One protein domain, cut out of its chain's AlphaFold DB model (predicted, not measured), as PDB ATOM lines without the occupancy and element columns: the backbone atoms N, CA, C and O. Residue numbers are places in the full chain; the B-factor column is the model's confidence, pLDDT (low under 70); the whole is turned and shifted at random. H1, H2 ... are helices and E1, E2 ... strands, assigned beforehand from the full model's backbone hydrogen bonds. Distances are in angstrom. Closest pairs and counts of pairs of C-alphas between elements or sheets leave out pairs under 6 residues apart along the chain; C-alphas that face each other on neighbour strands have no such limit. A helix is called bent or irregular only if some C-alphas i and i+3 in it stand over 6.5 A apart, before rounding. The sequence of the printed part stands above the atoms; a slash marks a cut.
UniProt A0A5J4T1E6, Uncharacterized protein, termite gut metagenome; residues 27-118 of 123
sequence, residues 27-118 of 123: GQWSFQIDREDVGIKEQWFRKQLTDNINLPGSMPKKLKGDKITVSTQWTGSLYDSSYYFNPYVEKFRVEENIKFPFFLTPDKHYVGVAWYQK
ATOM      1  N   GLY A  27     -22.264  26.547  -9.679       96.44
ATOM      2  CA  GLY A  27     -21.483  27.598 -10.326       96.44
ATOM      3  C   GLY A  27     -21.899  27.826 -11.774       96.44
ATOM      4  O   GLY A  27     -23.045  27.567 -12.147       96.44
ATOM      5  N   GLN A  28     -20.973  28.339 -12.576       97.38
ATOM      6  CA  GLN A  28     -21.225  28.736 -13.957       97.38
ATOM      7  C   GLN A  28     -21.299  27.528 -14.896       97.38
ATOM      8  O   GLN A  28     -20.517  26.582 -14.782       97.38
ATOM      9  N   TRP A  29     -22.261  27.582 -15.809       98.31
ATOM     10  CA  TRP A  29     -22.478  26.657 -16.916       98.31
ATOM     11  C   TRP A  29     -22.606  27.470 -18.201       98.31
ATOM     12  O   TRP A  29     -23.195  28.556 -18.178       98.31
ATOM     13  N   SER A  30     -22.112  26.940 -19.319       98.44
ATOM     14  CA  SER A  30     -22.478  27.464 -20.635       98.44
ATOM     15  C   SER A  30     -23.946  27.134 -20.900       98.44
ATOM     16  O   SER A  30     -24.453  26.091 -20.479       98.44
ATOM     17  N   PHE A  31     -24.657  28.049 -21.537       98.50
ATOM     18  CA  PHE A  31     -26.108  28.039 -21.621       98.50
ATOM     19  C   PHE A  31     -26.572  28.588 -22.962       98.50
ATOM     20  O   PHE A  31     -25.950  29.495 -23.508       98.50
ATOM     21  N   GLN A  32     -27.686  28.073 -23.478       98.31
ATOM     22  CA  GLN A  32     -28.353  28.665 -24.632       98.31
ATOM     23  C   GLN A  32     -29.830  28.282 -24.663       98.31
ATOM     24  O   GLN A  32     -30.190  27.141 -24.384       98.31
ATOM     25  N   ILE A  33     -30.688  29.235 -25.022       98.31
ATOM     26  CA  ILE A  33     -32.111  28.977 -25.255       98.31
ATOM     27  C   ILE A  33     -32.282  28.402 -26.665       98.31
ATOM     28  O   ILE A  33     -31.822  29.008 -27.631       98.31
ATOM     29  N   ASP A  34     -32.961  27.263 -26.777       97.88
ATOM     30  CA  ASP A  34     -33.256  26.587 -28.041       97.88
ATOM     31  C   ASP A  34     -34.730  26.782 -28.384       97.88
ATOM     32  O   ASP A  34     -35.599  25.992 -28.017       97.88
ATOM     33  N   ARG A  35     -35.010  27.919 -29.024       96.50
ATOM     34  CA  ARG A  35     -36.382  28.332 -29.349       96.50
ATOM     35  C   ARG A  35     -37.027  27.470 -30.423       96.50
ATOM     36  O   ARG A  35     -38.248  27.418 -30.489       96.50
ATOM     37  N   GLU A  36     -36.209  26.854 -31.268       97.62
ATOM     38  CA  GLU A  36     -36.658  26.086 -32.428       97.62
ATOM     39  C   GLU A  36     -36.653  24.576 -32.159       97.62
ATOM     40  O   GLU A  36     -37.065  23.811 -33.028       97.62
ATOM     41  N   ASP A  37     -36.217  24.152 -30.967       97.94
ATOM     42  CA  ASP A  37     -36.062  22.744 -30.580       97.94
ATOM     43  C   ASP A  37     -35.221  21.950 -31.599       97.94
ATOM     44  O   ASP A  37     -35.553  20.845 -32.040       97.94
ATOM     45  N   VAL A  38     -34.112  22.554 -32.035       98.00
ATOM     46  CA  VAL A  38     -33.214  21.988 -33.058       98.00
ATOM     47  C   VAL A  38     -31.918  21.445 -32.470       98.00
ATOM     48  O   VAL A  38     -31.138  20.814 -33.185       98.00
ATOM     49  N   GLY A  39     -31.665  21.634 -31.177       97.62
ATOM     50  CA  GLY A  39     -30.363  21.387 -30.564       97.62
ATOM     51  C   GLY A  39     -29.901  19.934 -30.627       97.62
ATOM     52  O   GLY A  39     -28.702  19.680 -30.748       97.62
ATOM     53  N   ILE A  40     -30.827  18.965 -30.636       98.06
ATOM     54  CA  ILE A  40     -30.495  17.549 -30.872       98.06
ATOM     55  C   ILE A  40     -30.035  17.349 -32.319       98.06
ATOM     56  O   ILE A  40     -28.957  16.796 -32.551       98.06
ATOM     57  N   LYS A  41     -30.824  17.832 -33.290       98.31
ATOM     58  CA  LYS A  41     -30.540  17.732 -34.733       98.31
ATOM     59  C   LYS A  41     -29.217  18.409 -35.089       98.31
ATOM     60  O   LYS A  41     -28.434  17.875 -35.868       98.31
ATOM     61  N   GLU A  42     -28.958  19.567 -34.498       98.00
ATOM     62  CA  GLU A  42     -27.759  20.366 -34.726       98.00
ATOM     63  C   GLU A  42     -26.592  20.035 -33.792       98.00
ATOM     64  O   GLU A  42     -25.552  20.696 -33.854       98.00
ATOM     65  N   GLN A  43     -26.750  19.036 -32.925       97.94
ATOM     66  CA  GLN A  43     -25.718  18.552 -32.013       97.94
ATOM     67  C   GLN A  43     -25.112  19.651 -31.128       97.94
ATOM     68  O   GLN A  43     -23.891  19.761 -30.999       97.94
ATOM     69  N   TRP A  44     -25.954  20.463 -30.489       97.62
ATOM     70  CA  TRP A  44     -25.513  21.569 -29.629       97.62
ATOM     71  C   TRP A  44     -24.611  21.112 -28.477       97.62
ATOM     72  O   TRP A  44     -23.712  21.844 -28.086       97.62
ATOM     73  N   PHE A  45     -24.743  19.864 -28.021       94.88
ATOM     74  CA  PHE A  45     -23.835  19.240 -27.050       94.88
ATOM     75  C   PHE A  45     -22.370  19.111 -27.517       94.88
ATOM     76  O   PHE A  45     -21.498  18.834 -26.697       94.88
ATOM     77  N   ARG A  46     -22.081  19.276 -28.817       96.31
ATOM     78  CA  ARG A  46     -20.716  19.313 -29.383       96.31
ATOM     79  C   ARG A  46     -20.234  20.728 -29.710       96.31
ATOM     80  O   ARG A  46     -19.092  20.885 -30.132       96.31
ATOM     81  N   LYS A  47     -21.098  21.736 -29.591       95.81
ATOM     82  CA  LYS A  47     -20.802  23.130 -29.941       95.81
ATOM     83  C   LYS A  47     -20.514  23.935 -28.677       95.81
ATOM     84  O   LYS A  47     -20.879  23.531 -27.580       95.81
ATOM     85  N   GLN A  48     -19.879  25.091 -28.843       96.38
ATOM     86  CA  GLN A  48     -19.764  26.069 -27.767       96.38
ATOM     87  C   GLN A  48     -21.071  26.865 -27.679       96.38
ATOM     88  O   GLN A  48     -21.424  27.566 -28.628       96.38
ATOM     89  N   LEU A  49     -21.777  26.764 -26.551       98.25
ATOM     90  CA  LEU A  49     -22.959  27.589 -26.291       98.25
ATOM     91  C   LEU A  49     -22.556  29.053 -26.054       98.25
ATOM     92  O   LEU A  49     -21.498  29.332 -25.480       98.25
ATOM     93  N   THR A  50     -23.397  29.986 -26.500       97.12
ATOM     94  CA  THR A  50     -23.042  31.415 -26.603       97.12
ATOM     95  C   THR A  50     -23.330  32.249 -25.355       97.12
ATOM     96  O   THR A  50     -22.938  33.411 -25.295       97.12
ATOM     97  N   ASP A  51     -24.039  31.703 -24.370       98.00
ATOM     98  CA  ASP A  51     -24.414  32.399 -23.138       98.00
ATOM     99  C   ASP A  51     -23.986  31.573 -21.908       98.00
ATOM    100  O   ASP A  51     -23.407  30.492 -22.020       98.00
ATOM    101  N   ASN A  52     -24.214  32.102 -20.708       98.06
ATOM    102  CA  ASN A  52     -23.853  31.484 -19.440       98.06
ATOM    103  C   ASN A  52     -24.982  31.606 -18.413       98.06
ATOM    104  O   ASN A  52     -25.739  32.582 -18.398       98.06
ATOM    105  N   ILE A  53     -25.060  30.642 -17.497       98.44
ATOM    106  CA  ILE A  53     -25.985  30.651 -16.360       98.44
ATOM    107  C   ILE A  53     -25.321  30.079 -15.105       98.44
ATOM    108  O   ILE A  53     -24.588  29.097 -15.163       98.44
ATOM    109  N   ASN A  54     -25.598  30.683 -13.948       97.94
ATOM    110  CA  ASN A  54     -25.139  30.173 -12.656       97.94
ATOM    111  C   ASN A  54     -26.188  29.245 -12.037       97.94
ATOM    112  O   ASN A  54     -27.298  29.698 -11.744       97.94
ATOM    113  N   LEU A  55     -25.824  27.999 -11.748       97.50
ATOM    114  CA  LEU A  55     -26.665  27.006 -11.073       97.50
ATOM    115  C   LEU A  55     -26.259  26.840  -9.592       97.50
ATOM    116  O   LEU A  55     -25.077  26.975  -9.270       97.50
ATOM    117  N   PRO A  56     -27.201  26.543  -8.673       97.56
ATOM    118  CA  PRO A  56     -28.621  26.283  -8.916       97.56
ATOM    119  C   PRO A  56     -29.464  27.559  -9.110       97.56
ATOM    120  O   PRO A  56     -29.053  28.683  -8.792       97.56
ATOM    121  N   GLY A  57     -30.683  27.368  -9.616       95.62
ATOM    122  CA  GLY A  57     -31.707  28.396  -9.812       95.62
ATOM    123  C   GLY A  57     -32.447  28.221 -11.139       95.62
ATOM    124  O   GLY A  57     -31.887  27.687 -12.088       95.62
ATOM    125  N   SER A  58     -33.704  28.667 -11.197       95.12
ATOM    126  CA  SER A  58     -34.502  28.641 -12.427       95.12
ATOM    127  C   SER A  58     -34.057  29.721 -13.416       95.12
ATOM    128  O   SER A  58     -33.472  30.732 -13.021       95.12
ATOM    129  N   MET A  59     -34.386  29.543 -14.698       97.12
ATOM    130  CA  MET A  59     -34.109  30.533 -15.745       97.12
ATOM    131  C   MET A  59     -34.628  31.939 -15.397       97.12
ATOM    132  O   MET A  59     -33.816  32.866 -15.433       97.12
ATOM    133  N   PRO A  60     -35.889  32.125 -14.949       94.94
ATOM    134  CA  PRO A  60     -36.364  33.451 -14.568       94.94
ATOM    135  C   PRO A  60     -35.579  34.074 -13.413       94.94
ATOM    136  O   PRO A  60     -35.226  35.248 -13.474       94.94
ATOM    137  N   LYS A  61     -35.202  33.278 -12.399       95.06
ATOM    138  CA  LYS A  61     -34.361  33.742 -11.279       95.06
ATOM    139  C   LYS A  61     -32.970  34.191 -11.740       95.06
ATOM    140  O   LYS A  61     -32.312  34.967 -11.054       95.06
ATOM    141  N   LYS A  62     -32.502  33.683 -12.881       97.00
ATOM    142  CA  LYS A  62     -31.230  34.056 -13.518       97.00
ATOM    143  C   LYS A  62     -31.423  35.032 -14.677       97.00
ATOM    144  O   LYS A  62     -30.509  35.201 -15.479       97.00
ATOM    145  N   LEU A  63     -32.598  35.661 -14.759       96.25
ATOM    146  CA  LEU A  63     -32.971  36.637 -15.780       96.25
ATOM    147  C   LEU A  63     -32.813  36.107 -17.217       96.25
ATOM    148  O   LEU A  63     -32.551  36.875 -18.144       96.25
ATOM    149  N   LYS A  64     -33.014  34.798 -17.412       97.56
ATOM    150  CA  LYS A  64     -33.053  34.153 -18.727       97.56
ATOM    151  C   LYS A  64     -34.493  33.991 -19.202       97.56
ATOM    152  O   LYS A  64     -35.351  33.533 -18.449       97.56
ATOM    153  N   GLY A  65     -34.722  34.339 -20.464       96.62
ATOM    154  CA  GLY A  65     -36.028  34.317 -21.114       96.62
ATOM    155  C   GLY A  65     -36.410  35.676 -21.690       96.62
ATOM    156  O   GLY A  65     -35.599  36.607 -21.745       96.62
ATOM    157  N   ASP A  66     -37.661  35.784 -22.106       95.44
ATOM    158  CA  ASP A  66     -38.231  36.986 -22.698       95.44
ATOM    159  C   ASP A  66     -38.683  37.966 -21.621       95.44
ATOM    160  O   ASP A  66     -39.002  37.574 -20.497       95.44
ATOM    161  N   LYS A  67     -38.695  39.260 -21.953       93.88
ATOM    162  CA  LYS A  67     -39.360  40.250 -21.100       93.88
ATOM    163  C   LYS A  67     -40.849  39.914 -21.013       93.88
ATOM    164  O   LYS A  67     -41.458  39.513 -22.005       93.88
ATOM    165  N   ILE A  68     -41.430  40.111 -19.837       92.38
ATOM    166  CA  ILE A  68     -42.871  39.965 -19.660       92.38
ATOM    167  C   ILE A  68     -43.620  41.126 -20.321       92.38
ATOM    168  O   ILE A  68     -43.154  42.261 -20.348       92.38
ATOM    169  N   THR A  69     -44.796  40.823 -20.855       91.62
ATOM    170  CA  THR A  69     -45.727  41.759 -21.493       91.62
ATOM    171  C   THR A  69     -47.134  41.456 -20.988       91.62
ATOM    172  O   THR A  69     -47.376  40.360 -20.491       91.62
ATOM    173  N   VAL A  70     -48.099  42.359 -21.174       88.50
ATOM    174  CA  VAL A  70     -49.519  42.072 -20.866       88.50
ATOM    175  C   VAL A  70     -50.074  40.859 -21.626       88.50
ATOM    176  O   VAL A  70     -51.024  40.233 -21.168       88.50
ATOM    177  N   SER A  71     -49.461  40.514 -22.763       88.88
ATOM    178  CA  SER A  71     -49.769  39.337 -23.581       88.88
ATOM    179  C   SER A  71     -49.026  38.063 -23.163       88.88
ATOM    180  O   SER A  71     -49.235  37.017 -23.784       88.88
ATOM    181  N   THR A  72     -48.153  38.119 -22.148       91.00
ATOM    182  CA  THR A  72     -47.439  36.939 -21.645       91.00
ATOM    183  C   THR A  72     -48.439  35.870 -21.223       91.00
ATOM    184  O   THR A  72     -49.320  36.104 -20.399       91.00
ATOM    185  N   GLN A  73     -48.288  34.686 -21.812       88.56
ATOM    186  CA  GLN A  73     -49.134  33.536 -21.531       88.56
ATOM    187  C   GLN A  73     -48.677  32.887 -20.229       88.56
ATOM    188  O   GLN A  73     -47.698  32.147 -20.202       88.56
ATOM    189  N   TRP A  74     -49.374  33.202 -19.144       87.56
ATOM    190  CA  TRP A  74     -49.156  32.577 -17.847       87.56
ATOM    191  C   TRP A  74     -49.859  31.217 -17.773       87.56
ATOM    192  O   TRP A  74     -50.884  30.999 -18.415       87.56
ATOM    193  N   THR A  75     -49.350  30.310 -16.932       83.75
ATOM    194  CA  THR A  75     -50.000  29.011 -16.664       83.75
ATOM    195  C   THR A  75     -51.414  29.172 -16.094       83.75
ATOM    196  O   THR A  75     -52.262  28.305 -16.280       83.75
ATOM    197  N   GLY A  76     -51.663  30.273 -15.378       78.06
ATOM    198  CA  GLY A  76     -52.977  30.640 -14.861       78.06
ATOM    199  C   GLY A  76     -53.633  31.719 -15.714       78.06
ATOM    200  O   GLY A  76     -52.973  32.646 -16.180       78.06
ATOM    201  N   SER A  77     -54.949  31.627 -15.881       73.81
ATOM    202  CA  SER A  77     -55.724  32.672 -16.546       73.81
ATOM    203  C   SER A  77     -56.031  33.811 -15.577       73.81
ATOM    204  O   SER A  77     -56.397  33.591 -14.420       73.81
ATOM    205  N   LEU A  78     -55.910  35.046 -16.058       73.94
ATOM    206  CA  LEU A  78     -56.323  36.224 -15.312       73.94
ATOM    207  C   LEU A  78     -57.807  36.487 -15.578       73.94
ATOM    208  O   LEU A  78     -58.181  37.035 -16.609       73.94
ATOM    209  N   TYR A  79     -58.654  36.044 -14.648       68.38
ATOM    210  CA  TYR A  79     -60.113  36.189 -14.739       68.38
ATOM    211  C   TYR A  79     -60.630  37.530 -14.199       68.38
ATOM    212  O   TYR A  79     -61.807  37.851 -14.356       68.38
ATOM    213  N   ASP A  80     -59.768  38.320 -13.557       78.94
ATOM    214  CA  ASP A  80     -60.161  39.601 -12.982       78.94
ATOM    215  C   ASP A  80     -60.208  40.697 -14.053       78.94
ATOM    216  O   ASP A  80     -59.201  41.312 -14.412       78.94
ATOM    217  N   SER A  81     -61.419  40.961 -14.545       82.06
ATOM    218  CA  SER A  81     -61.683  42.027 -15.514       82.06
ATOM    219  C   SER A  81     -61.242  43.416 -15.030       82.06
ATOM    220  O   SER A  81     -60.880  44.264 -15.850       82.06
ATOM    221  N   SER A  82     -61.190  43.664 -13.714       84.75
ATOM    222  CA  SER A  82     -60.800  44.969 -13.171       84.75
ATOM    223  C   SER A  82     -59.362  45.337 -13.539       84.75
ATOM    224  O   SER A  82     -59.082  46.511 -13.786       84.75
ATOM    225  N   TYR A  83     -58.475  44.347 -13.691       85.88
ATOM    226  CA  TYR A  83     -57.105  44.571 -14.144       85.88
ATOM    227  C   TYR A  83     -57.041  45.182 -15.544       85.88
ATOM    228  O   TYR A  83     -56.126  45.950 -15.822       85.88
ATOM    229  N   TYR A  84     -57.999  44.868 -16.420       84.75
ATOM    230  CA  TYR A  84     -58.023  45.363 -17.796       84.75
ATOM    231  C   TYR A  84     -58.798  46.676 -17.938       84.75
ATOM    232  O   TYR A  84     -58.398  47.523 -18.733       84.75
ATOM    233  N   PHE A  85     -59.862  46.876 -17.153       88.44
ATOM    234  CA  PHE A  85     -60.795  47.993 -17.356       88.44
ATOM    235  C   PHE A  85     -60.698  49.125 -16.326       88.44
ATOM    236  O   PHE A  85     -61.196  50.214 -16.593       88.44
ATOM    237  N   ASN A  86     -60.065  48.925 -15.165       91.69
ATOM    238  CA  ASN A  86     -59.944  49.992 -14.169       91.69
ATOM    239  C   ASN A  86     -58.847  51.007 -14.585       91.69
ATOM    240  O   ASN A  86     -57.682  50.612 -14.731       91.69
ATOM    241  N   PRO A  87     -59.168  52.313 -14.729       92.50
ATOM    242  CA  PRO A  87     -58.187  53.342 -15.092       92.50
ATOM    243  C   PRO A  87     -57.039  53.483 -14.082       92.50
ATOM    244  O   PRO A  87     -55.907  53.784 -14.450       92.50
ATOM    245  N   TYR A  88     -57.284  53.210 -12.795       91.19
ATOM    246  CA  TYR A  88     -56.265  53.339 -11.745       91.19
ATOM    247  C   TYR A  88     -55.055  52.412 -11.961       91.19
ATOM    248  O   TYR A  88     -53.922  52.762 -11.609       91.19
ATOM    249  N   VAL A  89     -55.286  51.229 -12.543       90.62
ATOM    250  CA  VAL A  89     -54.251  50.206 -12.768       90.62
ATOM    251  C   VAL A  89     -53.691  50.215 -14.191       90.62
ATOM    252  O   VAL A  89     -52.799  49.432 -14.498       90.62
ATOM    253  N   GLU A  90     -54.145  51.131 -15.050       91.06
ATOM    254  CA  GLU A  90     -53.683  51.252 -16.440       91.06
ATOM    255  C   GLU A  90     -52.180  51.485 -16.561       91.06
ATOM    256  O   GLU A  90     -51.506  50.852 -17.374       91.06
ATOM    257  N   LYS A  91     -51.625  52.290 -15.655       92.81
ATOM    258  CA  LYS A  91     -50.181  52.530 -15.545       92.81
ATOM    259  C   LYS A  91     -49.346  51.269 -15.295       92.81
ATOM    260  O   LYS A  91     -48.126  51.351 -15.382       92.81
ATOM    261  N   PHE A  92     -49.965  50.139 -14.940       91.75
ATOM    262  CA  PHE A  92     -49.290  48.857 -14.721       91.75
ATOM    263  C   PHE A  92     -49.354  47.910 -15.926       91.75
ATOM    264  O   PHE A  92     -48.975  46.745 -15.815       91.75
ATOM    265  N   ARG A  93     -49.852  48.390 -17.069       90.19
ATOM    266  CA  ARG A  93     -49.967  47.642 -18.331       90.19
ATOM    267  C   ARG A  93     -48.992  48.135 -19.412       90.19
ATOM    268  O   ARG A  93     -49.099  47.724 -20.561       90.19
ATOM    269  N   VAL A  94     -48.041  48.997 -19.046       90.12
ATOM    270  CA  VAL A  94     -47.001  49.557 -19.934       90.12
ATOM    271  C   VAL A  94     -45.659  48.876 -19.685       90.12
ATOM    272  O   VAL A  94     -45.348  48.597 -18.531       90.12
ATOM    273  N   GLU A  95     -44.864  48.629 -20.734       85.81
ATOM    274  CA  GLU A  95     -43.655  47.775 -20.689       85.81
ATOM    275  C   GLU A  95     -42.706  48.097 -19.518       85.81
ATOM    276  O   GLU A  95     -42.192  47.185 -18.874       85.81
ATOM    277  N   GLU A  96     -42.520  49.375 -19.189       87.69
ATOM    278  CA  GLU A  96     -41.606  49.816 -18.124       87.69
ATOM    279  C   GLU A  96     -42.136  49.612 -16.693       87.69
ATOM    280  O   GLU A  96     -41.371  49.684 -15.734       87.69
ATOM    281  N   ASN A  97     -43.436  49.366 -16.518       89.38
ATOM    282  CA  ASN A  97     -44.078  49.254 -15.205       89.38
ATOM    283  C   ASN A  97     -45.122  48.130 -15.174       89.38
ATOM    284  O   ASN A  97     -46.144  48.243 -14.496       89.38
ATOM    285  N   ILE A  98     -44.887  47.039 -15.906       90.25
ATOM    286  CA  ILE A  98     -45.794  45.893 -15.890       90.25
ATOM    287  C   ILE A  98     -45.903  45.318 -14.479       90.25
ATOM    288  O   ILE A  98     -44.911  44.927 -13.865       90.25
ATOM    289  N   LYS A  99     -47.136  45.229 -13.977       89.38
ATOM    290  CA  LYS A  99     -47.462  44.488 -12.755       89.38
ATOM    291  C   LYS A  99     -48.738  43.710 -12.986       89.38
ATOM    292  O   LYS A  99     -49.716  44.273 -13.466       89.38
ATOM    293  N   PHE A 100     -48.727  42.440 -12.612       87.75
ATOM    294  CA  PHE A 100     -49.915  41.599 -12.602       87.75
ATOM    295  C   PHE A 100     -50.473  41.514 -11.175       87.75
ATOM    296  O   PHE A 100     -49.700  41.614 -10.219       87.75
ATOM    297  N   PRO A 101     -51.786  41.294 -10.995       86.94
ATOM    298  CA  PRO A 101     -52.419  41.090  -9.691       86.94
ATOM    299  C   PRO A 101     -52.115  39.691  -9.113       86.94
ATOM    300  O   PRO A 101     -52.955  39.076  -8.462       86.94
ATOM    301  N   PHE A 102     -50.906  39.180  -9.354       82.25
ATOM    302  CA  PHE A 102     -50.398  37.922  -8.826       82.25
ATOM    303  C   PHE A 102     -49.084  38.171  -8.094       82.25
ATOM    304  O   PHE A 102     -48.198  38.887  -8.575       82.25
ATOM    305  N   PHE A 103     -48.931  37.537  -6.935       83.06
ATOM    306  CA  PHE A 103     -47.651  37.521  -6.240       83.06
ATOM    307  C   PHE A 103     -46.607  36.742  -7.046       83.06
ATOM    308  O   PHE A 103     -46.940  35.824  -7.790       83.06
ATOM    309  N   LEU A 104     -45.331  37.088  -6.849       85.75
ATOM    310  CA  LEU A 104     -44.185  36.357  -7.404       85.75
ATOM    311  C   LEU A 104     -44.168  36.273  -8.941       85.75
ATOM    312  O   LEU A 104     -43.666  35.301  -9.505       85.75
ATOM    313  N   THR A 105     -44.680  37.306  -9.618       88.38
ATOM    314  CA  THR A 105     -44.530  37.440 -11.072       88.38
ATOM    315  C   THR A 105     -43.035  37.570 -11.405       88.38
ATOM    316  O   THR A 105     -42.396  38.500 -10.909       88.38
ATOM    317  N   PRO A 106     -42.447  36.664 -12.204       91.50
ATOM    318  CA  PRO A 106     -41.042  36.752 -12.574       91.50
ATOM    319  C   PRO A 106     -40.791  37.860 -13.605       91.50
ATOM    320  O   PRO A 106     -41.621  38.092 -14.477       91.50
ATOM    321  N   ASP A 107     -39.596  38.453 -13.589       91.88
ATOM    322  CA  ASP A 107     -39.192  39.484 -14.565       91.88
ATOM    323  C   ASP A 107     -39.001  38.937 -15.990       91.88
ATOM    324  O   ASP A 107     -38.993  39.686 -16.973       91.88
ATOM    325  N   LYS A 108     -38.798  37.621 -16.102       95.06
ATOM    326  CA  LYS A 108     -38.585  36.907 -17.360       95.06
ATOM    327  C   LYS A 108     -39.520  35.719 -17.482       95.06
ATOM    328  O   LYS A 108     -39.764  35.008 -16.509       95.06
ATOM    329  N   HIS A 109     -39.967  35.464 -18.703       94.69
ATOM    330  CA  HIS A 109     -40.801  34.323 -19.037       94.69
ATOM    331  C   HIS A 109     -40.234  33.595 -20.251       94.69
ATOM    332  O   HIS A 109     -39.852  34.220 -21.236       94.69
ATOM    333  N   TYR A 110     -40.168  32.271 -20.190       95.56
ATOM    334  CA  TYR A 110     -39.808  31.442 -21.331       95.56
ATOM    335  C   TYR A 110     -40.405  30.050 -21.165       95.56
ATOM    336  O   TYR A 110     -40.355  29.480 -20.074       95.56
ATOM    337  N   VAL A 111     -40.943  29.513 -22.257       94.44
ATOM    338  CA  VAL A 111     -41.468  28.151 -22.357       94.44
ATOM    339  C   VAL A 111     -40.851  27.533 -23.602       94.44
ATOM    340  O   VAL A 111     -41.015  28.066 -24.696       94.44
ATOM    341  N   GLY A 112     -40.123  26.437 -23.426       95.12
ATOM    342  CA  GLY A 112     -39.407  25.763 -24.503       95.12
ATOM    343  C   GLY A 112     -38.133  25.097 -23.999       95.12
ATOM    344  O   GLY A 112     -37.898  25.002 -22.790       95.12
ATOM    345  N   VAL A 113     -37.304  24.648 -24.937       97.62
ATOM    346  CA  VAL A 113     -36.059  23.935 -24.645       97.62
ATOM    347  C   VAL A 113     -34.926  24.925 -24.365       97.62
ATOM    348  O   VAL A 113     -34.877  26.036 -24.900       97.62
ATOM    349  N   ALA A 114     -34.017  24.537 -23.473       97.94
ATOM    350  CA  ALA A 114     -32.773  25.246 -23.218       97.94
ATOM    351  C   ALA A 114     -31.661  24.246 -22.888       97.94
ATOM    352  O   ALA A 114     -31.895  23.227 -22.236       97.94
ATOM    353  N   TRP A 115     -30.448  24.562 -23.324       98.25
ATOM    354  CA  TRP A 115     -29.266  23.723 -23.189       98.25
ATOM    355  C   TRP A 115     -28.341  24.251 -22.102       98.25
ATOM    356  O   TRP A 115     -28.147  25.458 -21.965       98.25
ATOM    357  N   TYR A 116     -27.754  23.320 -21.355       98.19
ATOM    358  CA  TYR A 116     -26.798  23.574 -20.284       98.19
ATOM    359  C   TYR A 116     -25.586  22.680 -20.514       98.19
ATOM    360  O   TYR A 116     -25.732  21.468 -20.670       98.19
ATOM    361  N   GLN A 117     -24.393  23.261 -20.511       97.69
ATOM    362  CA  GLN A 117     -23.149  22.542 -20.752       97.69
ATOM    363  C   GLN A 117     -22.111  22.895 -19.687       97.69
ATOM    364  O   GLN A 117     -21.903  24.062 -19.350       97.69
ATOM    365  N   LYS A 118     -21.456  21.861 -19.161       95.62
ATOM    366  CA  LYS A 118     -20.312  21.970 -18.258       95.62
ATOM    367  C   LYS A 118     -19.347  20.840 -18.557       95.62
ATOM    368  O   LYS A 118     -19.737  19.676 -18.552       95.62
TER     369      LYS A 118
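AT A GLANCE: This is residues 27 to 118 of the 123 residues of an uncharacterized protein of termite gut metagenome (UniProt A0A5J4T1E6). With little regular structure, a small, strongly twisted three-stranded sheet forms one end, two short helices the other, and long unnamed stretches run between, tied by a short antiparallel pairing of residues 66 to 67 with 108 to 109. The 92 printed residues include E1, E2, H1, H2, E3 in that order; sheet E2 E1 E3 is antiparallel, the class mixed, with 28 residues in named elements. It is loose, radius of gyration of the C-alphas 16.8 A, spanning 52 by 27 by 20 A.

HOW THE PARTS SIT: E1, residues 27 to 34, forms a hairpin with E2, residues 51 to 55; N 29 and O 53 are 2.9 A apart. H1, residues 82 to 85, and H2, residues 87 to 92, only just touch, only at the corner, with 3 pairs of C-alphas within 8 A, the closest Tyr 83 and Val 89, 6.5 A. Neither is on the sheet. H1 is too short for an O i to N i+4 pair; irregular H2, with C-alphas 88 and 91 7.2 A apart, has 0 of 2 within range, but 2 of 3 O i to N i+3. E3, residues 113 to 117, is antiparallel to E1; N 32 and O 115 are 3.1 A apart. E2, H1 H2, E3 form a split strand-helix-strand unit, two strands of one sheet with helices between them along the chain and another strand, E1, between them in the sheet; its crossover is right-handed.

IN THESE COORDINATES: E1, 21.3 A long, begins at C-alpha 27 (-21.483, 27.598, -10.326); E2 is 13.4 A, and E3, 13.6 A, ends at C-alpha 117 (-23.149, 22.542, -20.752).

THE WHOLE: The printed part has no cut; links E1 to E2, E2 to H1 and H2 to E3 are long. Residue 79 is under pLDDT 70.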